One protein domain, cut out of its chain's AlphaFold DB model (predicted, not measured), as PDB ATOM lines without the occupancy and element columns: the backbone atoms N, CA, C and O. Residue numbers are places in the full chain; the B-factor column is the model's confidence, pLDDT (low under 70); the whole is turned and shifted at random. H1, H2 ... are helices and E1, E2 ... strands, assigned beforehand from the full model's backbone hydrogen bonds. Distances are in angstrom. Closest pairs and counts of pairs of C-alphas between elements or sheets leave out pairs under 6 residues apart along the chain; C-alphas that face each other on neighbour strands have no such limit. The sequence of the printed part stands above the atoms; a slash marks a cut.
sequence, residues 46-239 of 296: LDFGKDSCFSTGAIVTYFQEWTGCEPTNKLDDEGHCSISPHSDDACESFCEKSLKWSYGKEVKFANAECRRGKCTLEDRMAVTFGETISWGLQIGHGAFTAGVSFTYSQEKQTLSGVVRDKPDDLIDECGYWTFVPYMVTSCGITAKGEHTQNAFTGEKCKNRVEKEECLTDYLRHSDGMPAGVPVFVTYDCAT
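This is residues 46 to 239 of the 296 residues of an uncharacterized protein of Fusarium euwallaceae (UniProt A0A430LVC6). The domain is a long, twisted ribbon of strands built along one very long strand, E6; E2 and E8 lie on either side of its first part, E1 and E7 on either side of its later part. E6 and E7 form a long hairpin whose tip, residues 199 to 201, makes one end of the rod, while the short helix H1 packs on the sheet by E1 and a small two-stranded sheet, E3 and E5, sits by E2. The 194 printed residues hold eight strands and one helix, in the order E1 E2 E3 E4 H1 E5 E6 E7 E8; the class is mostly strand, though under half of the residues are in named elements. The neighbour strands are antiparallel. The whole is loose, with a radius of gyration of the C-alphas of 21.4 A and spans of 78 by 31 by 30 A.

In the branched sheet E6, residues 174 to 198, has on one side E1, residues 92 to 103, and E2, residues 107 to 114. On its other side are E7, residues 202 to 218, and E8, residues 228 to 235. The pairing is staggered: E8 is beside residues 174 to 182 and E1 beside 182 to 192. N 100 and O 185 of E1 and E6 are 2.8 A apart, within hydrogen-bond range, as are N 114 and O 175 of E2 and E6, 2.7 A, N 190 and O 211 of the hairpin E6 and E7, 2.8 A, and N 231 and O 178 of E8 and E6, 2.8 A. The edge strand E4, residues 133 to 135, is the antiparallel neighbour of E7, with N 133 and O 216 at 2.9 A. H1, residues 141 to 147, is on this sheet; its closest C-alphas to E1 are those of Gly 147 and Phe 94, 4.7 A apart. Every O i to N i+4 pair in H1 is within hydrogen-bond range. E3, residues 127 to 129, pairs with E5, residues 157 to 159, with N 157 and O 129 at 2.8 A. The closest C-alphas of E2 and E3, those of Phe 109 and Val 127, are 4.6 A apart.

E6 is 69.5 A long, from C-alpha 174 at (152.188, 178.258, 121.977) to C-alpha 198 at (143.532, 164.479, 189.596), and bends by 54 degrees at residue 188. E7 measures 40.4 A and bends by 78 degrees at residue 211. E1 measures 30.2 A from C-alpha 92 at (149.899, 164.926, 171.754), and E8 22.1 A.

The two C-alphas farthest apart, those of Asp 172 and Phe 200, are 79.5 A apart. The printed part has no cut. The links E2 to E3 and E5 to E6 are long, and residues 46 to 91 hold no named element. Mean pLDDT of the printed part is 80.3; residues under 70 include 46 to 64 and 130 to 136.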
ATOM      1  N   LEU A  46     169.381 176.045 148.397       44.50
ATOM      2  CA  LEU A  46     168.072 176.200 148.985       44.50
ATOM      3  C   LEU A  46     168.126 175.433 150.285       44.50
ATOM      4  O   LEU A  46     167.898 174.231 150.333       44.50
ATOM      5  N   ASP A  47     168.579 176.160 151.287       50.06
ATOM      6  CA  ASP A  47     168.665 175.783 152.670       50.06
ATOM      7  C   ASP A  47     167.271 175.993 153.253       50.06
ATOM      8  O   ASP A  47     166.857 177.099 153.609       50.06
ATOM      9  N   PHE A  48     166.502 174.919 153.238       55.03
ATOM     10  CA  PHE A  48     165.131 174.871 153.689       55.03
ATOM     11  C   PHE A  48     165.035 174.285 155.097       55.03
ATOM     12  O   PHE A  48     165.885 173.512 155.545       55.03
ATOM     13  N   GLY A  49     163.940 174.616 155.778       51.75
ATOM     14  CA  GLY A  49     163.664 174.112 157.119       51.75
ATOM     15  C   GLY A  49     164.400 174.868 158.222       51.75
ATOM     16  O   GLY A  49     165.044 175.896 157.999       51.75
ATOM     17  N   LYS A  50     164.236 174.380 159.452       55.94
ATOM     18  CA  LYS A  50     164.888 174.966 160.623       55.94
ATOM     19  C   LYS A  50     166.393 174.701 160.534       55.94
ATOM     20  O   LYS A  50     166.805 173.590 160.219       55.94
ATOM     21  N   ASP A  51     167.199 175.728 160.783       60.97
ATOM     22  CA  ASP A  51     168.666 175.649 160.752       60.97
ATOM     23  C   ASP A  51     169.253 175.149 159.419       60.97
ATOM     24  O   ASP A  51     170.339 174.570 159.402       60.97
ATOM     25  N   SER A  52     168.554 175.374 158.296       61.38
ATOM     26  CA  SER A  52     169.048 175.004 156.960       61.38
ATOM     27  C   SER A  52     169.290 173.494 156.792       61.38
ATOM     28  O   SER A  52     170.104 173.076 155.969       61.38
ATOM     29  N   CYS A  53     168.605 172.666 157.589       64.50
ATOM     30  CA  CYS A  53     168.839 171.224 157.668       64.50
ATOM     31  C   CYS A  53     168.543 170.485 156.353       64.50
ATOM     32  O   CYS A  53     169.146 169.449 156.066       64.50
ATOM     33  N   PHE A  54     167.644 171.032 155.535       59.97
ATOM     34  CA  PHE A  54     167.231 170.450 154.271       59.97
ATOM     35  C   PHE A  54     167.808 171.265 153.108       59.97
ATOM     36  O   PHE A  54     167.297 172.331 152.794       59.97
ATOM     37  N   SER A  55     168.867 170.778 152.448       57.31
ATOM     38  CA  SER A  55     169.482 171.481 151.309       57.31
ATOM     39  C   SER A  55     169.185 170.803 149.973       57.31
ATOM     40  O   SER A  55     169.207 169.574 149.866       57.31
ATOM     41  N   THR A  56     168.999 171.581 148.905       50.47
ATOM     42  CA  THR A  56     168.838 171.019 147.549       50.47
ATOM     43  C   THR A  56     170.066 170.304 147.004       50.47
ATOM     44  O   THR A  56     169.943 169.531 146.062       50.47
ATOM     45  N   GLY A  57     171.245 170.516 147.595       51.28
ATOM     46  CA  GLY A  57     172.441 169.727 147.286       51.28
ATOM     47  C   GLY A  57     172.457 168.350 147.961       51.28
ATOM     48  O   GLY A  57     173.125 167.445 147.468       51.28
ATOM     49  N   ALA A  58     171.727 168.181 149.071       48.62
ATOM     50  CA  ALA A  58     171.544 166.899 149.760       48.62
ATOM     51  C   ALA A  58     170.387 166.067 149.176       48.62
ATOM     52  O   ALA A  58     170.253 164.880 149.472       48.62
ATOM     53  N   ILE A  59     169.572 166.675 148.315       53.03
ATOM     54  CA  ILE A  59     168.597 165.995 147.472       53.03
ATOM     55  C   ILE A  59     169.365 165.178 146.424       53.03
ATOM     56  O   ILE A  59     169.685 165.652 145.339       53.03
ATOM     57  N   VAL A  60     169.706 163.936 146.768       50.09
ATOM     58  CA  VAL A  60     170.460 163.071 145.850       50.09
ATOM     59  C   VAL A  60     169.531 162.491 144.782       50.09
ATOM     60  O   VAL A  60     169.894 162.478 143.609       50.09
ATOM     61  N   THR A  61     168.314 162.059 145.149       59.25
ATOM     62  CA  THR A  61     167.321 161.522 144.201       59.25
ATOM     63  C   THR A  61     165.872 161.696 144.665       59.25
ATOM     64  O   THR A  61     165.591 161.784 145.858       59.25
ATOM     65  N   TYR A  62     164.950 161.762 143.703       64.19
ATOM     66  CA  TYR A  62     163.500 161.890 143.893       64.19
ATOM     67  C   TYR A  62     162.932 160.764 144.766       64.19
ATOM     68  O   TYR A  62     163.319 159.610 144.597       64.19
ATOM     69  N   PHE A  63     162.038 161.103 145.706       64.69
ATOM     70  CA  PHE A  63     161.456 160.197 146.713       64.69
ATOM     71  C   PHE A  63     162.430 159.509 147.676       64.69
ATOM     72  O   PHE A  63     162.003 158.681 148.486       64.69
ATOM     73  N   GLN A  64     163.718 159.841 147.635       69.88
ATOM     74  CA  GLN A  64     164.677 159.266 148.563       69.88
ATOM     75  C   GLN A  64     164.400 159.735 149.990       69.88
ATOM     76  O   GLN A  64     164.186 160.922 150.241       69.88
ATOM     77  N   GLU A  65     164.437 158.783 150.922       74.56
ATOM     78  CA  GLU A  65     164.378 159.076 152.349       74.56
ATOM     79  C   GLU A  65     165.651 159.782 152.804       74.56
ATOM     80  O   GLU A  65     166.771 159.325 152.568       74.56
ATOM     81  N   TRP A  66     165.448 160.896 153.490       70.44
ATOM     82  CA  TRP A  66     166.462 161.706 154.121       70.44
ATOM     83  C   TRP A  66     166.239 161.704 155.631       70.44
ATOM     84  O   TRP A  66     165.178 162.083 156.123       70.44
ATOM     85  N   THR A  67     167.265 161.283 156.363       73.56
ATOM     86  CA  THR A  67     167.298 161.252 157.835       73.56
ATOM     87  C   THR A  67     168.382 162.167 158.405       73.56
ATOM     88  O   THR A  67     168.643 162.155 159.603       73.56
ATOM     89  N   GLY A  68     169.045 162.955 157.548       68.19
ATOM     90  CA  GLY A  68     170.112 163.868 157.957       68.19
ATOM     91  C   GLY A  68     169.610 165.150 158.624       68.19
ATOM     92  O   GLY A  68     170.412 165.874 159.208       68.19
ATOM     93  N   CYS A  69     168.304 165.427 158.565       72.00
ATOM     94  CA  CYS A  69     167.675 166.441 159.403       72.00
ATOM     95  C   CYS A  69     167.413 165.828 160.773       72.00
ATOM     96  O   CYS A  69     166.659 164.862 160.874       72.00
ATOM     97  N   GLU A  70     168.041 166.368 161.815       73.31
ATOM     98  CA  GLU A  70     167.779 165.912 163.175       73.31
ATOM     99  C   GLU A  70     166.327 166.259 163.554       73.31
ATOM    100  O   GLU A  70     165.965 167.439 163.530       73.31
ATOM    101  N   PRO A  71     165.485 165.262 163.888       72.56
ATOM    102  CA  PRO A  71     164.113 165.507 164.313       72.56
ATOM    103  C   PRO A  71     164.070 166.421 165.535       72.56
ATOM    104  O   PRO A  71     164.835 166.217 166.482       72.56
ATOM    105  N   THR A  72     163.136 167.379 165.557       76.50
ATOM    106  CA  THR A  72     162.924 168.232 166.738       76.50
ATOM    107  C   THR A  72     162.507 167.385 167.944       76.50
ATOM    108  O   THR A  72     163.008 167.590 169.049       76.50
ATOM    109  N   ASN A  73     161.658 166.380 167.709       81.56
ATOM    110  CA  ASN A  73     161.298 165.355 168.682       81.56
ATOM    111  C   ASN A  73     161.751 163.984 168.183       81.56
ATOM    112  O   ASN A  73     161.397 163.564 167.081       81.56
ATOM    113  N   LYS A  74     162.510 163.272 169.016       82.50
ATOM    114  CA  LYS A  74     162.991 161.922 168.723       82.50
ATOM    115  C   LYS A  74     162.142 160.880 169.434       82.50
ATOM    116  O   LYS A  74     161.567 161.147 170.489       82.50
ATOM    117  N   LEU A  75     162.127 159.682 168.862       86.25
ATOM    118  CA  LEU A  75     161.712 158.495 169.597       86.25
ATOM    119  C   LEU A  75     162.663 158.278 170.778       86.25
ATOM    120  O   LEU A  75     163.858 158.570 170.676       86.25
ATOM    121  N   ASP A  76     162.128 157.786 171.887       84.88
ATOM    122  CA  ASP A  76     162.943 157.308 173.000       84.88
ATOM    123  C   ASP A  76     163.657 155.986 172.651       84.88
ATOM    124  O   ASP A  76     163.495 155.426 171.562       84.88
ATOM    125  N   ASP A  77     164.461 155.484 173.589       84.50
ATOM    126  CA  ASP A  77     165.252 154.258 173.418       84.50
ATOM    127  C   ASP A  77     164.387 152.998 173.202       84.50
ATOM    128  O   ASP A  77     164.883 151.977 172.721       84.50
ATOM    129  N   GLU A  78     163.097 153.060 173.536       83.25
ATOM    130  CA  GLU A  78     162.122 151.983 173.347       83.25
ATOM    131  C   GLU A  78     161.365 152.115 172.012       83.25
ATOM    132  O   GLU A  78     160.571 151.244 171.655       83.25
ATOM    133  N   GLY A  79     161.644 153.164 171.228       83.25
ATOM    134  CA  GLY A  79     161.009 153.425 169.936       83.25
ATOM    135  C   GLY A  79     159.663 154.141 170.047       83.25
ATOM    136  O   GLY A  79     158.869 154.095 169.106       83.25
ATOM    137  N   HIS A  80     159.407 154.799 171.174       86.88
ATOM    138  CA  HIS A  80     158.145 155.435 171.518       86.88
ATOM    139  C   HIS A  80     158.229 156.967 171.391       86.88
ATOM    140  O   HIS A  80     159.243 157.590 171.700       86.88
ATOM    141  N   CYS A  81     157.144 157.606 170.937       88.69
ATOM    142  CA  CYS A  81     157.051 159.064 170.871       88.69
ATOM    143  C   CYS A  81     156.474 159.673 172.159       88.69
ATOM    144  O   CYS A  81     155.281 159.541 172.453       88.69
ATOM    145  N   SER A  82     157.324 160.318 172.956       87.81
ATOM    146  CA  SER A  82     156.955 160.837 174.279       87.81
ATOM    147  C   SER A  82     155.842 161.892 174.218       87.81
ATOM    148  O   SER A  82     155.859 162.770 173.360       87.81
ATOM    149  N   ILE A  83     154.898 161.834 175.164       86.62
ATOM    150  CA  ILE A  83     153.837 162.839 175.357       86.62
ATOM    151  C   ILE A  83     153.869 163.374 176.788       86.62
ATOM    152  O   ILE A  83     154.126 162.625 177.732       86.62
ATOM    153  N   SER A  84     153.585 164.665 176.959       83.31
ATOM    154  CA  SER A  84     153.563 165.333 178.264       83.31
ATOM    155  C   SER A  84     152.208 165.994 178.503       83.31
ATOM    156  O   SER A  84     151.646 166.571 177.575       83.31
ATOM    157  N   PRO A  85     151.661 165.956 179.731       82.75
ATOM    158  CA  PRO A  85     150.448 166.702 180.055       82.75
ATOM    159  C   PRO A  85     150.692 168.217 180.152       82.75
ATOM    160  O   PRO A  85     149.737 168.982 180.138       82.75
ATOM    161  N   HIS A  86     151.954 168.647 180.247       77.88
ATOM    162  CA  HIS A  86     152.336 170.049 180.445       77.88
ATOM    163  C   HIS A  86     152.899 170.719 179.180       77.88
ATOM    164  O   HIS A  86     153.447 171.814 179.275       77.88
ATOM    165  N   SER A  87     152.839 170.059 178.019       74.81
ATOM    166  CA  SER A  87     153.167 170.698 176.740       74.81
ATOM    167  C   SER A  87     152.013 171.577 176.262       74.81
ATOM    168  O   SER A  87     150.861 171.350 176.631       74.81
ATOM    169  N   ASP A  88     152.320 172.548 175.399       70.69
ATOM    170  CA  ASP A  88     151.307 173.386 174.740       70.69
ATOM    171  C   ASP A  88     150.278 172.533 173.969       70.69
ATOM    172  O   ASP A  88     149.095 172.863 173.923       70.69
ATOM    173  N   ASP A  89     150.714 171.376 173.464       76.31
ATOM    174  CA  ASP A  89     149.884 170.356 172.824       76.31
ATOM    175  C   ASP A  89     149.588 169.175 173.760       76.31
ATOM    176  O   ASP A  89     149.851 168.023 173.423       76.31
ATOM    177  N   ALA A  90     149.148 169.456 174.990       81.19
ATOM    178  CA  ALA A  90     148.982 168.478 176.067       81.19
ATOM    179  C   ALA A  90     148.526 167.081 175.590       81.19
ATOM    180  O   ALA A  90     147.448 166.905 175.025       81.19
ATOM    181  N   CYS A  91     149.344 166.071 175.889       89.56
ATOM    182  CA  CYS A  91     149.139 164.664 175.530       89.56
ATOM    183  C   CYS A  91     149.156 164.315 174.031       89.56
ATOM    184  O   CYS A  91     148.750 163.206 173.673       89.56
ATOM    185  N   GLU A  92     149.679 165.186 173.174       92.44
ATOM    186  CA  GLU A  92     149.899 164.926 171.754       92.44
ATOM    187  C   GLU A  92     151.355 165.211 171.365       92.44
ATOM    188  O   GLU A  92     151.980 166.149 171.861       92.44
ATOM    189  N   SER A  93     151.922 164.389 170.484       91.12
ATOM    190  CA  SER A  93     153.248 164.632 169.916       91.12
ATOM    191  C   SER A  93     153.433 163.945 168.568       91.12
ATOM    192  O   SER A  93     152.725 162.997 168.211       91.12
ATOM    193  N   PHE A  94     154.410 164.444 167.816       90.88
ATOM    194  CA  PHE A  94     154.932 163.814 166.615       90.88
ATOM    195  C   PHE A  94     156.439 163.637 166.752       90.88
ATOM    196  O   PHE A  94     157.131 164.578 167.139       90.88
ATOM    197  N   CYS A  95     156.932 162.449 166.416       90.81
ATOM    198  CA  CYS A  95     158.353 162.145 166.354       90.81
ATOM    199  C   CYS A  95     158.702 161.790 164.917       90.81
ATOM    200  O   CYS A  95     158.354 160.710 164.426       90.81
ATOM    201  N   GLU A  96     159.354 162.729 164.241       88.44
ATOM    202  CA  GLU A  96     159.759 162.583 162.849       88.44
ATOM    203  C   GLU A  96     160.837 161.498 162.717       88.44
ATOM    204  O   GLU A  96     161.785 161.430 163.500       88.44
ATOM    205  N   LYS A  97     160.676 160.618 161.724       86.88
ATOM    206  CA  LYS A  97     161.628 159.542 161.406       86.88
ATOM    207  C   LYS A  97     162.382 159.823 160.117       86.88
ATOM    208  O   LYS A  97     163.570 159.522 160.028       86.88
ATOM    209  N   SER A  98     161.691 160.339 159.107       84.44
ATOM    210  CA  SER A  98     162.277 160.605 157.800       84.44
ATOM    211  C   SER A  98     161.550 161.720 157.066       84.44
ATOM    212  O   SER A  98     160.356 161.959 157.259       84.44
ATOM    213  N   LEU A  99     162.296 162.366 156.179       82.69
ATOM    214  CA  LEU A  99     161.791 163.283 155.175       82.69
ATOM    215  C   LEU A  99     161.953 162.665 153.789       82.69
ATOM    216  O   LEU A  99     162.916 161.953 153.524       82.69
ATOM    217  N   LYS A 100     161.046 162.972 152.873       80.62
ATOM    218  CA  LYS A 100     161.180 162.703 151.437       80.62
ATOM    219  C   LYS A 100     160.880 163.982 150.695       80.62
ATOM    220  O   LYS A 100     160.077 164.781 151.165       80.62
ATOM    221  N   TRP A 101     161.461 164.150 149.520       78.50
ATOM    222  CA  TRP A 101     161.081 165.244 148.638       78.50
ATOM    223  C   TRP A 101     160.481 164.719 147.348       78.50
ATOM    224  O   TRP A 101     160.824 163.635 146.857       78.50
ATOM    225  N   SER A 102     159.603 165.532 146.790       79.12
ATOM    226  CA  SER A 102     159.045 165.325 145.470       79.12
ATOM    227  C   SER A 102     158.769 166.663 144.795       79.12
ATOM    228  O   SER A 102     158.808 167.725 145.412       79.12
ATOM    229  N   TYR A 103     158.520 166.620 143.495       82.19
ATOM    230  CA  TYR A 103     157.869 167.697 142.784       82.19
ATOM    231  C   TYR A 103     156.370 167.559 143.008       82.19
ATOM    232  O   TYR A 103     155.830 166.449 142.974       82.19
ATOM    233  N   GLY A 104     155.720 168.683 143.263       84.12
ATOM    234  CA  GLY A 104     154.275 168.744 143.321       84.12
ATOM    235  C   GLY A 104     153.684 168.926 141.938       84.12
ATOM    236  O   GLY A 104     154.384 169.199 140.958       84.12
ATOM    237  N   LYS A 105     152.362 168.810 141.898       90.56
ATOM    238  CA  LYS A 105     151.577 169.079 140.705       90.56
ATOM    239  C   LYS A 105     151.770 170.526 140.276       90.56
ATOM    240  O   LYS A 105     151.818 171.429 141.114       90.56
ATOM    241  N   GLU A 106     151.895 170.729 138.977       91.31
ATOM    242  CA  GLU A 106     151.984 172.047 138.387       91.31
ATOM    243  C   GLU A 106     150.749 172.880 138.755       91.31
ATOM    244  O   GLU A 106     149.631 172.369 138.855       91.31
ATOM    245  N   VAL A 107     150.947 174.179 138.948       90.94
ATOM    246  CA  VAL A 107     149.863 175.119 139.206       90.94
ATOM    247  C   VAL A 107     150.037 176.310 138.285       90.94
ATOM    248  O   VAL A 107     151.010 177.062 138.358       90.94
ATOM    249  N   LYS A 108     149.079 176.482 137.384       92.44
ATOM    250  CA  LYS A 108     149.156 177.496 136.341       92.44
ATOM    251  C   LYS A 108     149.090 178.913 136.909       92.44
ATOM    252  O   LYS A 108     148.216 179.228 137.717       92.44
ATOM    253  N   PHE A 109     149.953 179.801 136.417       91.50
ATOM    254  CA  PHE A 109     149.856 181.226 136.731       91.50
ATOM    255  C   PHE A 109     148.603 181.847 136.095       91.50
ATOM    256  O   PHE A 109     148.218 181.540 134.960       91.50
ATOM    257  N   ALA A 110     147.968 182.776 136.808       88.75
ATOM    258  CA  ALA A 110     146.814 183.495 136.292       88.75
ATOM    259  C   ALA A 110     147.188 184.321 135.046       88.75
ATOM    260  O   ALA A 110     148.123 185.119 135.075       88.75
ATOM    261  N   ASN A 111     146.408 184.174 133.968       88.00
ATOM    262  CA  ASN A 111     146.610 184.855 132.678       88.00
ATOM    263  C   ASN A 111     147.966 184.579 132.005       88.00
ATOM    264  O   ASN A 111     148.441 185.400 131.225       88.00
ATOM    265  N   ALA A 112     148.570 183.424 132.271       90.56
ATOM    266  CA  ALA A 112     149.905 183.097 131.784       90.56
ATOM    267  C   ALA A 112     149.949 182.339 130.447       90.56
ATOM    268  O   ALA A 112     150.917 181.639 130.159       90.56
ATOM    269  N   GLU A 113     148.891 182.435 129.643       94.62
ATOM    270  CA  GLU A 113     148.828 181.837 128.307       94.62
ATOM    271  C   GLU A 113     149.627 182.676 127.302       94.62
ATOM    272  O   GLU A 113     149.422 183.883 127.167       94.62
ATOM    273  N   CYS A 114     150.489 182.012 126.544       94.50
ATOM    274  CA  CYS A 114     151.383 182.600 125.564       94.50
ATOM    275  C   CYS A 114     151.064 182.075 124.161       94.50
ATOM    276  O   CYS A 114     150.965 180.871 123.912       94.50
ATOM    277  N   ARG A 115     150.938 183.003 123.210       94.12
ATOM    278  CA  ARG A 115     150.834 182.687 121.778       94.12
ATOM    279  C   ARG A 115     152.230 182.648 121.137       94.12
ATOM    280  O   ARG A 115     153.244 182.794 121.821       94.12
ATOM    281  N   ARG A 116     152.263 182.480 119.812       94.06
ATOM    282  CA  ARG A 116     153.475 182.675 119.007       94.06
ATOM    283  C   ARG A 116     154.055 184.072 119.220       94.06
ATOM    284  O   ARG A 116     153.305 185.043 119.338       94.06
ATOM    285  N   GLY A 117     155.378 184.161 119.198       92.94
ATOM    286  CA  GLY A 117     156.142 185.366 119.490       92.94
ATOM    287  C   GLY A 117     156.673 185.402 120.923       92.94
ATOM    288  O   GLY A 117     156.596 184.429 121.680       92.94
ATOM    289  N   LYS A 118     157.239 186.558 121.282       90.62
ATOM    290  CA  LYS A 118     157.747 186.813 122.630       90.62
ATOM    291  C   LYS A 118     156.600 186.836 123.633       90.62
ATOM    292  O   LYS A 118     155.544 187.408 123.366       90.62
ATOM    293  N   CYS A 119     156.839 186.235 124.787       90.06
ATOM    294  CA  CYS A 119     155.929 186.230 125.919       90.06
ATOM    295  C   CYS A 119     156.750 186.232 127.203       90.06
ATOM    296  O   CYS A 119     157.822 185.628 127.240       90.06
ATOM    297  N   THR A 120     156.234 186.868 128.246       89.12
ATOM    298  CA  THR A 120     156.931 187.024 129.521       89.12
ATOM    299  C   THR A 120     155.953 186.710 130.646       89.12
ATOM    300  O   THR A 120     154.831 187.214 130.652       89.12
ATOM    301  N   LEU A 121     156.366 185.867 131.588       86.25
ATOM    302  CA  LEU A 121     155.748 185.787 132.903       86.25
ATOM    303  C   LEU A 121     156.025 187.116 133.602       86.25
ATOM    304  O   LEU A 121     157.184 187.457 133.822       86.25
ATOM    305  N   GLU A 122     154.980 187.883 133.881       82.12
ATOM    306  CA  GLU A 122     155.104 189.205 134.495       82.12
ATOM    307  C   GLU A 122     155.019 189.114 136.022       82.12
ATOM    308  O   GLU A 122     154.355 188.237 136.569       82.12
ATOM    309  N   ASP A 123     155.615 190.083 136.714       79.19
ATOM    310  CA  ASP A 123     155.639 190.170 138.180       79.19
ATOM    311  C   ASP A 123     154.241 190.125 138.825       79.19
ATOM    312  O   ASP A 123     154.045 189.532 139.883       79.19
ATOM    313  N   ARG A 124     153.243 190.720 138.174       75.44
ATOM    314  CA  ARG A 124     151.849 190.756 138.628       75.44
ATOM    315  C   ARG A 124     151.095 189.444 138.427       75.44
ATOM    316  O   ARG A 124     149.962 189.328 138.897       75.44
ATOM    317  N   MET A 125     151.647 188.495 137.671       82.44
ATOM    318  CA  MET A 125     151.022 187.190 137.496       82.44
ATOM    319  C   MET A 125     151.235 186.383 138.769       82.44
ATOM    320  O   MET A 125     152.356 186.205 139.239       82.44
ATOM    321  N   ALA A 126     150.128 185.915 139.334       84.12
ATOM    322  CA  ALA A 126     150.132 185.180 140.581       84.12
ATOM    323  C   ALA A 126     149.646 183.751 140.371       84.12
ATOM    324  O   ALA A 126     148.824 183.473 139.492       84.12
ATOM    325  N   VAL A 127     150.139 182.860 141.216       85.31
ATOM    326  CA  VAL A 127     149.657 181.490 141.350       85.31
ATOM    327  C   VAL A 127     149.278 181.263 142.806       85.31
ATOM    328  O   VAL A 127     150.006 181.687 143.703       85.31
ATOM    329  N   THR A 128     148.137 180.619 143.043       83.50
ATOM    330  CA  THR A 128     147.663 180.286 144.390       83.50
ATOM    331  C   THR A 128     147.495 178.779 144.508       83.50
ATOM    332  O   THR A 128     146.816 178.171 143.684       83.50
ATOM    333  N   PHE A 129     148.075 178.189 145.546       77.00
ATOM    334  CA  PHE A 129     148.020 176.755 145.841       77.00
ATOM    335  C   PHE A 129     147.922 176.524 147.350       77.00
ATOM    336  O   PHE A 129     148.149 177.441 148.136       77.00
ATOM    337  N   GLY A 130     147.503 175.337 147.782       66.62
ATOM    338  CA  GLY A 130     147.237 175.093 149.205       66.62
ATOM    339  C   GLY A 130     146.806 173.674 149.550       66.62
ATOM    340  O   GLY A 130     146.116 173.480 150.544       66.62
ATOM    341  N   GLU A 131     147.148 172.692 148.723       63.28
ATOM    342  CA  GLU A 131     146.910 171.285 149.028       63.28
ATOM    343  C   GLU A 131     148.045 170.743 149.900       63.28
ATOM    344  O   GLU A 131     149.064 170.259 149.411       63.28
ATOM    345  N   THR A 132     147.849 170.802 151.216       65.75
ATOM    346  CA  THR A 132     148.538 169.888 152.127       65.75
ATOM    347  C   THR A 132     147.843 168.527 152.066       65.75
ATOM    348  O   THR A 132     146.620 168.442 152.195       65.75
ATOM    349  N   ILE A 133     148.611 167.445 151.919       65.38
ATOM    350  CA  ILE A 133     148.089 166.075 151.925       65.38
ATOM    351  C   ILE A 133     148.508 165.396 153.231       65.38
ATOM    352  O   ILE A 133     149.653 164.975 153.402       65.38
ATOM    353  N   SER A 134     147.560 165.267 154.160       66.19
ATOM    354  CA  SER A 134     147.736 164.540 155.420       66.19
ATOM    355  C   SER A 134     147.150 163.131 155.330       66.19
ATOM    356  O   SER A 134     145.947 162.978 155.107       66.19
ATOM    357  N   TRP A 135     147.957 162.098 155.583       58.66
ATOM    358  CA  TRP A 135     147.468 160.722 155.676       58.66
ATOM    359  C   TRP A 135     147.293 160.319 157.134       58.66
ATOM    360  O   TRP A 135     148.232 159.901 157.806       58.66
ATOM    361  N   GLY A 136     146.058 160.426 157.617       57.34
ATOM    362  CA  GLY A 136     145.655 159.848 158.894       57.34
ATOM    363  C   GLY A 136     145.879 160.711 160.131       57.34
ATOM    364  O   GLY A 136     145.279 160.346 161.130       57.34
ATOM    365  N   LEU A 137     146.625 161.823 160.047       70.75
ATOM    366  CA  LEU A 137     147.002 162.692 161.176       70.75
ATOM    367  C   LEU A 137     145.913 162.821 162.252       70.75
ATOM    368  O   LEU A 137     144.874 163.445 162.036       70.75
ATOM    369  N   GLN A 138     146.167 162.222 163.419       78.00
ATOM    370  CA  GLN A 138     145.218 162.205 164.546       78.00
ATOM    371  C   GLN A 138     145.518 163.247 165.629       78.00
ATOM    372  O   GLN A 138     144.741 163.395 166.580       78.00
ATOM    373  N   ILE A 139     146.640 163.950 165.487       80.25
ATOM    374  CA  ILE A 139     147.136 164.979 166.402       80.25
ATOM    375  C   ILE A 139     146.818 166.385 165.885       80.25
ATOM    376  O   ILE A 139     146.568 166.591 164.696       80.25
ATOM    377  N   GLY A 140     146.822 167.357 166.789       79.69
ATOM    378  CA  GLY A 140     146.661 168.766 166.483       79.69
ATOM    379  C   GLY A 140     147.828 169.348 165.684       79.69
ATOM    380  O   GLY A 140     148.931 168.803 165.625       79.69
ATOM    381  N   HIS A 141     147.572 170.508 165.075       77.88
ATOM    382  CA  HIS A 141     148.552 171.231 164.266       77.88
ATOM    383  C   HIS A 141     149.825 171.585 165.046       77.88
ATOM    384  O   HIS A 141     150.916 171.416 164.515       77.88
ATOM    385  N   GLY A 142     149.690 172.048 166.295       79.31
ATOM    386  CA  GLY A 142     150.835 172.420 167.129       79.31
ATOM    387  C   GLY A 142     151.748 171.227 167.412       79.31
ATOM    388  O   GLY A 142     152.941 171.315 167.133       79.31
ATOM    389  N   ALA A 143     151.173 170.079 167.796       82.75
ATOM    390  CA  ALA A 143     151.921 168.854 168.090       82.75
ATOM    391  C   ALA A 143     152.751 168.386 166.890       82.75
ATOM    392  O   ALA A 143     153.892 167.944 167.039       82.75
ATOM    393  N   PHE A 144     152.173 168.498 165.691       84.44
ATOM    394  CA  PHE A 144     152.869 168.187 164.453       84.44
ATOM    395  C   PHE A 144     153.984 169.203 164.172       84.44
ATOM    396  O   PHE A 144     155.134 168.806 164.002       84.44
ATOM    397  N   THR A 145     153.675 170.507 164.190       79.12
ATOM    398  CA  THR A 145     154.648 171.590 163.958       79.12
ATOM    399  C   THR A 145     155.822 171.546 164.942       79.12
ATOM    400  O   THR A 145     156.952 171.823 164.550       79.12
ATOM    401  N   ALA A 146     155.583 171.173 166.199       80.62
ATOM    402  CA  ALA A 146     156.623 171.016 167.212       80.62
ATOM    403  C   ALA A 146     157.536 169.804 166.957       80.62
ATOM    404  O   ALA A 146     158.677 169.797 167.413       80.62
ATOM    405  N   GLY A 147     157.045 168.777 166.256       79.69
ATOM    406  CA  GLY A 147     157.772 167.531 166.013       79.69
ATOM    407  C   GLY A 147     158.568 167.477 164.711       79.69
ATOM    408  O   GLY A 147     159.550 166.737 164.637       79.69
ATOM    409  N   VAL A 148     158.169 168.246 163.697       82.12
ATOM    410  CA  VAL A 148     158.823 168.250 162.378       82.12
ATOM    411  C   VAL A 148     160.084 169.111 162.337       82.12
ATOM    412  O   VAL A 148     160.260 170.038 163.131       82.12
ATOM    413  N   SER A 149     160.968 168.826 161.379       77.12
ATOM    414  CA  SER A 149     162.189 169.616 161.134       77.12
ATOM    415  C   SER A 149     162.037 170.707 160.057       77.12
ATOM    416  O   SER A 149     162.967 171.483 159.813       77.12
ATOM    417  N   PHE A 150     160.859 170.831 159.432       72.06
ATOM    418  CA  PHE A 150     160.580 171.806 158.371       72.06
ATOM    419  C   PHE A 150     159.449 172.783 158.738       72.06
ATOM    420  O   PHE A 150     158.669 172.553 159.658       72.06
ATOM    421  N   THR A 151     159.367 173.908 158.016       69.62
ATOM    422  CA  THR A 151     158.294 174.895 158.216       69.62
ATOM    423  C   THR A 151     157.044 174.479 157.450       69.62
ATOM    424  O   THR A 151     157.095 174.288 156.238       69.62
ATOM    425  N   TYR A 152     155.926 174.400 158.163       69.50
ATOM    426  CA  TYR A 152     154.637 173.930 157.670       69.50
ATOM    427  C   TYR A 152     153.548 174.985 157.906       69.50
ATOM    428  O   TYR A 152     153.562 175.674 158.928       69.50
ATOM    429  N   SER A 153     152.600 175.120 156.974       66.19
ATOM    430  CA  SER A 153     151.376 175.898 157.197       66.19
ATOM    431  C   SER A 153     150.253 175.420 156.280       66.19
ATOM    432  O   SER A 153     150.451 175.255 155.080       66.19
ATOM    433  N   GLN A 154     149.055 175.281 156.853       65.75
ATOM    434  CA  GLN A 154     147.816 174.923 156.145       65.75
ATOM    435  C   GLN A 154     147.217 176.071 155.322       65.75
ATOM    436  O   GLN A 154     146.165 175.919 154.699       65.75
ATOM    437  N   GLU A 155     147.820 177.257 155.356       68.25
ATOM    438  CA  GLU A 155     147.288 178.410 154.644       68.25
ATOM    439  C   GLU A 155     147.614 178.339 153.154       68.25
ATOM    440  O   GLU A 155     148.752 178.060 152.761       68.25
ATOM    441  N   LYS A 156     146.629 178.703 152.323       73.31
ATOM    442  CA  LYS A 156     146.838 178.909 150.888       73.31
ATOM    443  C   LYS A 156     147.979 179.893 150.668       73.31
ATOM    444  O   LYS A 156     147.979 180.992 151.218       73.31
ATOM    445  N   GLN A 157     148.920 179.505 149.827       73.12
ATOM    446  CA  GLN A 157     150.058 180.317 149.445       73.12
ATOM    447  C   GLN A 157     149.795 180.977 148.108       73.12
ATOM    448  O   GLN A 157     149.192 180.379 147.219       73.12
ATOM    449  N   THR A 158     150.242 182.224 147.978       75.25
ATOM    450  CA  THR A 158     150.225 182.945 146.708       75.25
ATOM    451  C   THR A 158     151.636 183.388 146.373       75.25
ATOM    452  O   THR A 158     152.254 184.121 147.139       75.25
ATOM    453  N   LEU A 159     152.131 182.956 145.218       78.12
ATOM    454  CA  LEU A 159     153.412 183.382 144.671       78.12
ATOM    455  C   LEU A 159     153.171 184.392 143.547       78.12
ATOM    456  O   LEU A 159     152.333 184.167 142.679       78.12
ATOM    457  N   SER A 160     153.917 185.494 143.571       74.69
ATOM    458  CA  SER A 160     153.964 186.533 142.534       74.69
ATOM    459  C   SER A 160     155.362 187.166 142.521       74.69
ATOM    460  O   SER A 160     156.207 186.807 143.341       74.69
ATOM    461  N   GLY A 161     155.638 188.080 141.594       68.62
ATOM    462  CA  GLY A 161     156.928 188.773 141.488       68.62
ATOM    463  C   GLY A 161     157.994 188.012 140.698       68.62
ATOM    464  O   GLY A 161     159.142 188.447 140.629       68.62
ATOM    465  N   VAL A 162     157.631 186.883 140.090       76.00
ATOM    466  CA  VAL A 162     158.528 186.084 139.254       76.00
ATOM    467  C   VAL A 162     158.468 186.614 137.829       76.00
ATOM    468  O   VAL A 162     157.390 186.690 137.252       76.00
ATOM    469  N   VAL A 163     159.624 186.954 137.253       79.38
ATOM    470  CA  VAL A 163     159.717 187.398 135.856       79.38
ATOM    471  C   VAL A 163     160.546 186.414 135.046       79.38
ATOM    472  O   VAL A 163     161.694 186.127 135.400       79.38
ATOM    473  N   ARG A 164     159.968 185.887 133.963       85.88
ATOM    474  CA  ARG A 164     160.637 184.946 133.055       85.88
ATOM    475  C   ARG A 164     160.224 185.188 131.616       85.88
ATOM    476  O   ARG A 164     159.038 185.203 131.308       85.88
ATOM    477  N   ASP A 165     161.204 185.331 130.739       88.06
ATOM    478  CA  ASP A 165     160.956 185.371 129.305       88.06
ATOM    479  C   ASP A 165     160.833 183.957 128.750       88.06
ATOM    480  O   ASP A 165     161.491 183.019 129.207       88.06
ATOM    481  N   LYS A 166     159.951 183.806 127.765       89.69
ATOM    482  CA  LYS A 166     159.784 182.562 127.025       89.69
ATOM    483  C   LYS A 166     161.107 182.190 126.337       89.69
ATOM    484  O   LYS A 166     161.705 183.077 125.726       89.69
ATOM    485  N   PRO A 167     161.539 180.916 126.383       87.88
ATOM    486  CA  PRO A 167     162.754 180.480 125.699       87.88
ATOM    487  C   PRO A 167     162.728 180.785 124.194       87.88
ATOM    488  O   PRO A 167     161.705 180.592 123.528       87.88
ATOM    489  N   ASP A 168     163.856 181.259 123.656       87.56
ATOM    490  CA  ASP A 168     163.971 181.695 122.255       87.56
ATOM    491  C   ASP A 168     163.714 180.551 121.258       87.56
ATOM    492  O   ASP A 168     163.112 180.763 120.206       87.56
ATOM    493  N   ASP A 169     164.104 179.322 121.598       86.06
ATOM    494  CA  ASP A 169     163.899 178.111 120.790       86.06
ATOM    495  C   ASP A 169     162.436 177.626 120.756       86.06
ATOM    496  O   ASP A 169     162.080 176.732 119.979       86.06
ATOM    497  N   LEU A 170     161.585 178.241 121.581       90.44
ATOM    498  CA  LEU A 170     160.153 177.984 121.670       90.44
ATOM    499  C   LEU A 170     159.327 179.173 121.171       90.44
ATOM    500  O   LEU A 170     158.100 179.123 121.246       90.44
ATOM    501  N   ILE A 171     159.949 180.250 120.670       91.12
ATOM    502  CA  ILE A 171     159.264 181.510 120.337       91.12
ATOM    503  C   ILE A 171     158.086 181.318 119.369       91.12
ATOM    504  O   ILE A 171     157.055 181.971 119.536       91.12
ATOM    505  N   ASP A 172     158.183 180.364 118.444       92.06
ATOM    506  CA  ASP A 172     157.148 180.053 117.448       92.06
ATOM    507  C   ASP A 172     156.043 179.112 117.954       92.06
ATOM    508  O   ASP A 172     155.028 178.926 117.275       92.06
ATOM    509  N   GLU A 173     156.195 178.578 119.165       93.50
ATOM    510  CA  GLU A 173     155.236 177.670 119.789       93.50
ATOM    511  C   GLU A 173     154.212 178.412 120.644       93.50
ATOM    512  O   GLU A 173     154.419 179.554 121.055       93.50
ATOM    513  N   CYS A 174     153.086 177.775 120.938       96.69
ATOM    514  CA  CYS A 174     152.188 178.258 121.977       96.69
ATOM    515  C   CYS A 174     152.496 177.544 123.293       96.69
ATOM    516  O   CYS A 174     153.107 176.477 123.312       96.69
ATOM    517  N   GLY A 175     152.118 178.151 124.410       96.50
ATOM    518  CA  GLY A 175     152.417 177.576 125.711       96.50
ATOM    519  C   GLY A 175     151.833 178.371 126.858       96.50
ATOM    520  O   GLY A 175     151.098 179.333 126.647       96.50
ATOM    521  N   TYR A 176     152.154 177.979 128.078       95.69
ATOM    522  CA  TYR A 176     151.770 178.721 129.268       95.69
ATOM    523  C   TYR A 176     152.818 178.596 130.369       95.69
ATOM    524  O   TYR A 176     153.559 177.617 130.420       95.69
ATOM    525  N   TRP A 177     152.857 179.584 131.265       93.94
ATOM    526  CA  TRP A 177     153.659 179.478 132.481       93.94
ATOM    527  C   TRP A 177     152.897 178.780 133.597       93.94
ATOM    528  O   TRP A 177     151.743 179.102 133.902       93.94
ATOM    529  N   THR A 178     153.592 177.861 134.244       93.31
ATOM    530  CA  THR A 178     153.120 177.097 135.391       93.31
ATOM    531  C   THR A 178     154.166 177.137 136.497       93.31
ATOM    532  O   THR A 178     155.339 177.395 136.234       93.31
ATOM    533  N   PHE A 179     153.757 176.926 137.739       89.56
ATOM    534  CA  PHE A 179     154.661 176.791 138.872       89.56
ATOM    535  C   PHE A 179     154.680 175.340 139.331       89.56
ATOM    536  O   PHE A 179     153.631 174.777 139.627       89.56
ATOM    537  N   VAL A 180     155.867 174.749 139.409       86.94
ATOM    538  CA  VAL A 180     156.070 173.400 139.938       86.94
ATOM    539  C   VAL A 180     156.636 173.535 141.350       86.94
ATOM    540  O   VAL A 180     157.816 173.878 141.492       86.94
ATOM    541  N   PRO A 181     155.824 173.327 142.401       85.00
ATOM    542  CA  PRO A 181     156.306 173.445 143.764       85.00
ATOM    543  C   PRO A 181     157.209 172.267 144.134       85.00
ATOM    544  O   PRO A 181     157.044 171.147 143.646       85.00
ATOM    545  N   TYR A 182     158.134 172.505 145.055       80.44
ATOM    546  CA  TYR A 182     158.809 171.424 145.764       80.44
ATOM    547  C   TYR A 182     157.952 170.994 146.949       80.44
ATOM    548  O   TYR A 182     157.450 171.831 147.696       80.44
ATOM    549  N   MET A 183     157.795 169.688 147.126       82.12
ATOM    550  CA  MET A 183     157.043 169.086 148.218       82.12
ATOM    551  C   MET A 183     158.000 168.370 149.158       82.12
ATOM    552  O   MET A 183     158.999 167.789 148.726       82.12
ATOM    553  N   VAL A 184     157.654 168.366 150.439       81.31
ATOM    554  CA  VAL A 184     158.312 167.572 151.469       81.31
ATOM    555  C   VAL A 184     157.280 166.683 152.146       81.31
ATOM    556  O   VAL A 184     156.223 167.147 152.567       81.31
ATOM    557  N   THR A 185     157.584 165.395 152.241       85.94
ATOM    558  CA  THR A 185     156.813 164.420 153.005       85.94
ATOM    559  C   THR A 185     157.575 164.084 154.274       85.94
ATOM    560  O   THR A 185     158.645 163.486 154.196       85.94
ATOM    561  N   SER A 186     157.023 164.430 155.431       86.69
ATOM    562  CA  SER A 186     157.534 164.002 156.732       86.69
ATOM    563  C   SER A 186     156.736 162.804 157.227       86.69
ATOM    564  O   SER A 186     155.506 162.849 157.268       86.69
ATOM    565  N   CYS A 187     157.440 161.727 157.565       87.44
ATOM    566  CA  CYS A 187     156.875 160.500 158.112       87.44
ATOM    567  C   CYS A 187     157.434 160.251 159.513       87.44
ATOM    568  O   CYS A 187     158.628 160.433 159.765       87.44
ATOM    569  N   GLY A 188     156.580 159.803 160.427       89.81
ATOM    570  CA  GLY A 188     156.953 159.613 161.823       89.81
ATOM    571  C   GLY A 188     155.889 158.889 162.632       89.81
ATOM    572  O   GLY A 188     154.911 158.380 162.084       89.81
ATOM    573  N   ILE A 189     156.091 158.842 163.947       91.44
ATOM    574  CA  ILE A 189     155.106 158.302 164.887       91.44
ATOM    575  C   ILE A 189     154.338 159.462 165.509       91.44
ATOM    576  O   ILE A 189     154.938 160.348 166.120       91.44
ATOM    577  N   THR A 190     153.016 159.448 165.378       91.44
ATOM    578  CA  THR A 190     152.129 160.275 166.192       91.44
ATOM    579  C   THR A 190     151.804 159.539 167.479       91.44
ATOM    580  O   THR A 190     151.566 158.332 167.471       91.44
ATOM    581  N   ALA A 191     151.789 160.263 168.594       91.50
ATOM    582  CA  ALA A 191     151.314 159.762 169.872       91.50
ATOM    583  C   ALA A 191     150.212 160.681 170.395       91.50
ATOM    584  O   ALA A 191     150.375 161.899 170.445       91.50
ATOM    585  N   LYS A 192     149.088 160.087 170.796       92.00
ATOM    586  CA  LYS A 192     147.935 160.801 171.349       92.00
ATOM    587  C   LYS A 192     147.419 160.096 172.587       92.00
ATOM    588  O   LYS A 192     147.227 158.883 172.578       92.00
ATOM    589  N   GLY A 193     147.184 160.852 173.649       90.56
ATOM    590  CA  GLY A 193     146.602 160.365 174.892       90.56
ATOM    591  C   GLY A 193     145.527 161.299 175.428       90.56
ATOM    592  O   GLY A 193     145.400 162.452 175.028       90.56
ATOM    593  N   GLU A 194     144.751 160.796 176.376       88.69
ATOM    594  CA  GLU A 194     143.747 161.571 177.092       88.69
ATOM    595  C   GLU A 194     144.400 162.322 178.252       88.69
ATOM    596  O   GLU A 194     144.991 161.706 179.150       88.69
ATOM    597  N   HIS A 195     144.263 163.648 178.262       88.38
ATOM    598  CA  HIS A 195     144.666 164.461 179.401       88.38
ATOM    599  C   HIS A 195     143.717 164.226 180.580       88.38
ATOM    600  O   HIS A 195     142.505 164.434 180.491       88.38
ATOM    601  N   THR A 196     144.273 163.802 181.712       85.88
ATOM    602  CA  THR A 196     143.525 163.573 182.949       85.88
ATOM    603  C   THR A 196     144.158 164.344 184.095       85.88
ATOM    604  O   THR A 196     145.361 164.249 184.323       85.88
ATOM    605  N   GLN A 197     143.339 165.077 184.848       85.31
ATOM    606  CA  GLN A 197     143.773 165.826 186.026       85.31
ATOM    607  C   GLN A 197     143.156 165.213 187.282       85.31
ATOM    608  O   GLN A 197     141.951 164.958 187.344       85.31
ATOM    609  N   ASN A 198     143.981 164.965 188.298       83.25
ATOM    610  CA  ASN A 198     143.532 164.479 189.596       83.25
ATOM    611  C   ASN A 198     144.187 165.297 190.715       83.25
ATOM    612  O   ASN A 198     145.406 165.450 190.743       83.25
ATOM    613  N   ALA A 199     143.376 165.761 191.669       79.25
ATOM    614  CA  ALA A 199     143.813 166.621 192.771       79.25
ATOM    615  C   ALA A 199     144.912 166.014 193.672       79.25
ATOM    616  O   ALA A 199     145.595 166.751 194.371       79.25
ATOM    617  N   PHE A 200     145.095 164.689 193.657       77.75
ATOM    618  CA  PHE A 200     146.066 163.976 194.492       77.75
ATOM    619  C   PHE A 200     147.249 163.402 193.711       77.75
ATOM    620  O   PHE A 200     148.331 163.255 194.270       77.75
ATOM    621  N   THR A 201     147.057 163.044 192.438       78.12
ATOM    622  CA  THR A 201     148.104 162.396 191.623       78.12
ATOM    623  C   THR A 201     148.669 163.279 190.514       78.12
ATOM    624  O   THR A 201     149.502 162.796 189.749       78.12
ATOM    625  N   GLY A 202     148.203 164.526 190.408       84.06
ATOM    626  CA  GLY A 202     148.604 165.470 189.368       84.06
ATOM    627  C   GLY A 202     147.978 165.185 188.002       84.06
ATOM    628  O   GLY A 202     147.034 164.396 187.876       84.06
ATOM    629  N   GLU A 203     148.510 165.861 186.987       88.19
ATOM    630  CA  GLU A 203     148.124 165.738 185.578       88.19
ATOM    631  C   GLU A 203     148.865 164.579 184.908       88.19
ATOM    632  O   GLU A 203     150.042 164.337 185.185       88.19
ATOM    633  N   LYS A 204     148.167 163.816 184.062       88.44
ATOM    634  CA  LYS A 204     148.711 162.644 183.363       88.44
ATOM    635  C   LYS A 204     148.055 162.447 182.007       88.44
ATOM    636  O   LYS A 204     146.847 162.642 181.873       88.44
ATOM    637  N   CYS A 205     148.826 161.915 181.066       89.12
ATOM    638  CA  CYS A 205     148.314 161.373 179.813       89.12
ATOM    639  C   CYS A 205     147.990 159.884 179.974       89.12
ATOM    640  O   CYS A 205     148.830 159.109 180.435       89.12
ATOM    641  N   LYS A 206     146.770 159.474 179.623       89.06
ATOM    642  CA  LYS A 206     146.311 158.074 179.659       89.06
ATOM    643  C   LYS A 206     145.910 157.587 178.273       89.06
ATOM    644  O   LYS A 206     145.776 158.390 177.360       89.06
ATOM    645  N   ASN A 207     145.697 156.275 178.139       89.19
ATOM    646  CA  ASN A 207     145.155 155.656 176.923       89.19
ATOM    647  C   ASN A 207     145.933 156.058 175.662       89.19
ATOM    648  O   ASN A 207     145.348 156.372 174.633       89.19
ATOM    649  N   ARG A 208     147.265 156.090 175.784       89.25
ATOM    650  CA  ARG A 208     148.162 156.469 174.698       89.25
ATOM    651  C   ARG A 208     147.977 155.525 173.516       89.25
ATOM    652  O   ARG A 208     148.097 154.310 173.670       89.25
ATOM    653  N   VAL A 209     147.743 156.106 172.350       90.25
ATOM    654  CA  VAL A 209     147.711 155.428 171.061       90.25
ATOM    655  C   VAL A 209     148.830 156.005 170.213       90.25
ATOM    656  O   VAL A 209     148.982 157.225 170.133       90.25
ATOM    657  N   GLU A 210     149.613 155.123 169.605       91.44
ATOM    658  CA  GLU A 210     150.651 155.493 168.653       91.44
ATOM    659  C   GLU A 210     150.319 154.979 167.265       91.44
ATOM    660  O   GLU A 210     149.739 153.897 167.113       91.44
ATOM    661  N   LYS A 211     150.711 155.743 166.249       90.25
ATOM    662  CA  LYS A 211     150.508 155.367 164.858       90.25
ATOM    663  C   LYS A 211     151.595 155.951 163.972       90.25
ATOM    664  O   LYS A 211     152.085 157.045 164.215       90.25
ATOM    665  N   GLU A 212     151.963 155.215 162.931       89.88
ATOM    666  CA  GLU A 212     152.827 155.743 161.881       89.88
ATOM    667  C   GLU A 212     151.997 156.559 160.891       89.88
ATOM    668  O   GLU A 212     151.019 156.062 160.324       89.88
ATOM    669  N   GLU A 213     152.366 157.826 160.719       89.31
ATOM    670  CA  GLU A 213     151.637 158.787 159.895       89.31
ATOM    671  C   GLU A 213     152.609 159.646 159.094       89.31
ATOM    672  O   GLU A 213     153.749 159.886 159.503       89.31
ATOM    673  N   CYS A 214     152.141 160.105 157.935       86.62
ATOM    674  CA  CYS A 214     152.906 160.976 157.060       86.62
ATOM    675  C   CYS A 214     152.078 162.194 156.662       86.62
ATOM    676  O   CYS A 214     150.872 162.098 156.401       86.62
ATOM    677  N   LEU A 215     152.752 163.329 156.535       86.56
ATOM    678  CA  LEU A 215     152.199 164.552 155.978       86.56
ATOM    679  C   LEU A 215     153.089 165.036 154.850       86.56
ATOM    680  O   LEU A 215     154.307 165.068 154.989       86.56
ATOM    681  N   THR A 216     152.462 165.424 153.747       85.31
ATOM    682  CA  THR A 216     153.126 166.087 152.628       85.31
ATOM    683  C   THR A 216     152.651 167.526 152.535       85.31
ATOM    684  O   THR A 216     151.445 167.764 152.479       85.31
ATOM    685  N   ASP A 217     153.587 168.470 152.490       83.31
ATOM    686  CA  ASP A 217     153.302 169.886 152.255       83.31
ATOM    687  C   ASP A 217     154.327 170.516 151.312       83.31
ATOM    688  O   ASP A 217     155.354 169.919 150.979       83.31
ATOM    689  N   TYR A 218     154.034 171.733 150.873       78.31
ATOM    690  CA  TYR A 218     154.960 172.551 150.107       78.31
ATOM    691  C   TYR A 218     156.178 172.921 150.944       78.31
ATOM    692  O   TYR A 218     156.077 173.357 152.093       78.31
ATOM    693  N   LEU A 219     157.342 172.822 150.326       75.81
ATOM    694  CA  LEU A 219     158.570 173.320 150.901       75.81
ATOM    695  C   LEU A 219     158.572 174.849 150.857       75.81
ATOM    696  O   LEU A 219     158.175 175.464 149.865       75.81
ATOM    697  N   ARG A 220     159.022 175.468 151.947       73.88
ATOM    698  CA  ARG A 220     159.074 176.923 152.103       73.88
ATOM    699  C   ARG A 220     160.505 177.367 152.356       73.88
ATOM    700  O   ARG A 220     161.260 176.695 153.060       73.88
ATOM    701  N   HIS A 221     160.861 178.509 151.788       67.50
ATOM    702  CA  HIS A 221     162.074 179.234 152.129       67.50
ATOM    703  C   HIS A 221     161.996 179.765 153.567       67.50
ATOM    704  O   HIS A 221     160.923 179.846 154.171       67.50
ATOM    705  N   SER A 222     163.144 180.168 154.110       62.00
ATOM    706  CA  SER A 222     163.245 180.753 155.453       62.00
ATOM    707  C   SER A 222     162.476 182.070 155.617       62.00
ATOM    708  O   SER A 222     162.145 182.447 156.738       62.00
ATOM    709  N   ASP A 223     162.154 182.755 154.518       63.56
ATOM    710  CA  ASP A 223     161.308 183.954 154.488       63.56
ATOM    711  C   ASP A 223     159.797 183.644 154.414       63.56
ATOM    712  O   ASP A 223     158.976 184.561 154.393       63.56
ATOM    713  N   GLY A 224     159.421 182.359 154.398       65.88
ATOM    714  CA  GLY A 224     158.041 181.887 154.332       65.88
ATOM    715  C   GLY A 224     157.474 181.753 152.917       65.88
ATOM    716  O   GLY A 224     156.373 181.214 152.772       65.88
ATOM    717  N   MET A 225     158.206 182.179 151.880       70.81
ATOM    718  CA  MET A 225     157.775 182.024 150.492       70.81
ATOM    719  C   MET A 225     157.851 180.560 150.052       70.81
ATOM    720  O   MET A 225     158.750 179.826 150.472       70.81
ATOM    721  N   PRO A 226     156.932 180.101 149.193       73.31
ATOM    722  CA  PRO A 226     156.966 178.733 148.714       73.31
ATOM    723  C   PRO A 226     158.110 178.511 147.724       73.31
ATOM    724  O   PRO A 226     158.403 179.360 146.880       73.31
ATOM    725  N   ALA A 227     158.705 177.328 147.802       76.81
ATOM    726  CA  ALA A 227     159.807 176.913 146.961       76.81
ATOM    727  C   ALA A 227     159.330 176.131 145.736       76.81
ATOM    728  O   ALA A 227     158.417 175.307 145.819       76.81
ATOM    729  N   GLY A 228     159.972 176.360 144.596       77.88
ATOM    730  CA  GLY A 228     159.653 175.674 143.350       77.88
ATOM    731  C   GLY A 228     160.210 176.396 142.134       77.88
ATOM    732  O   GLY A 228     161.009 177.329 142.259       77.88
ATOM    733  N   VAL A 229     159.775 175.970 140.949       82.38
ATOM    734  CA  VAL A 229     160.301 176.470 139.674       82.38
ATOM    735  C   VAL A 229     159.163 176.902 138.749       82.38
ATOM    736  O   VAL A 229     158.230 176.129 138.531       82.38
ATOM    737  N   PRO A 230     159.217 178.119 138.176       87.50
ATOM    738  CA  PRO A 230     158.360 178.483 137.057       87.50
ATOM    739  C   PRO A 230     158.813 177.739 135.794       87.50
ATOM    740  O   PRO A 230     159.969 177.840 135.390       87.50
ATOM    741  N   VAL A 231     157.891 177.030 135.157       90.00
ATOM    742  CA  VAL A 231     158.123 176.198 133.976       90.00
ATOM    743  C   VAL A 231     157.264 176.700 132.815       90.00
ATOM    744  O   VAL A 231     156.126 177.132 133.021       90.00
ATOM    745  N   PHE A 232     157.803 176.659 131.595       93.56
ATOM    746  CA  PHE A 232     157.050 176.950 130.377       93.56
ATOM    747  C   PHE A 232     156.622 175.649 129.695       93.56
ATOM    748  O   PHE A 232     157.459 174.888 129.214       93.56
ATOM    749  N   VAL A 233     155.315 175.403 129.642       95.75
ATOM    750  CA  VAL A 233     154.733 174.207 129.017       95.75
ATOM    751  C   VAL A 233     154.278 174.552 127.611       95.75
ATOM    752  O   VAL A 233     153.577 175.547 127.422       95.75
ATOM    753  N   THR A 234     154.641 173.736 126.623       95.62
ATOM    754  CA  THR A 234     154.334 174.008 125.213       95.62
ATOM    755  C   THR A 234     153.212 173.139 124.663       95.62
ATOM    756  O   THR A 234     153.059 171.961 124.997       95.62
ATOM    757  N   TYR A 235     152.414 173.720 123.773       95.06
ATOM    758  CA  TYR A 235     151.332 173.037 123.075       95.06
ATOM    759  C   TYR A 235     151.177 173.588 121.648       95.06
ATOM    760  O   TYR A 235     151.528 174.736 121.357       95.06
ATOM    761  N   ASP A 236     150.606 172.785 120.755       93.56
ATOM    762  CA  ASP A 236     150.311 173.186 119.384       93.56
ATOM    763  C   ASP A 236     149.257 174.304 119.353       93.56
ATOM    764  O   ASP A 236     148.157 174.196 119.902       93.56
ATOM    765  N   CYS A 237     149.583 175.407 118.681       93.19
ATOM    766  CA  CYS A 237     148.735 176.596 118.650       93.19
ATOM    767  C   CYS A 237     147.335 176.381 118.056       93.19
ATOM    768  O   CYS A 237     146.445 177.188 118.331       93.19
ATOM    769  N   ALA A 238     147.151 175.375 117.198       93.62
ATOM    770  CA  ALA A 238     145.891 175.095 116.523       93.62
ATOM    771  C   ALA A 238     145.071 174.030 117.263       93.62
ATOM    772  O   ALA A 238     143.876 174.235 117.471       93.62
ATOM    773  N   THR A 239     145.695 172.923 117.670       92.88
ATOM    774  CA  THR A 239     144.998 171.781 118.287       92.88
ATOM    775  C   THR A 239     144.923 171.866 119.806       92.88
ATOM    776  O   THR A 239     144.067 171.215 120.398       92.88
TER     777      THR A 239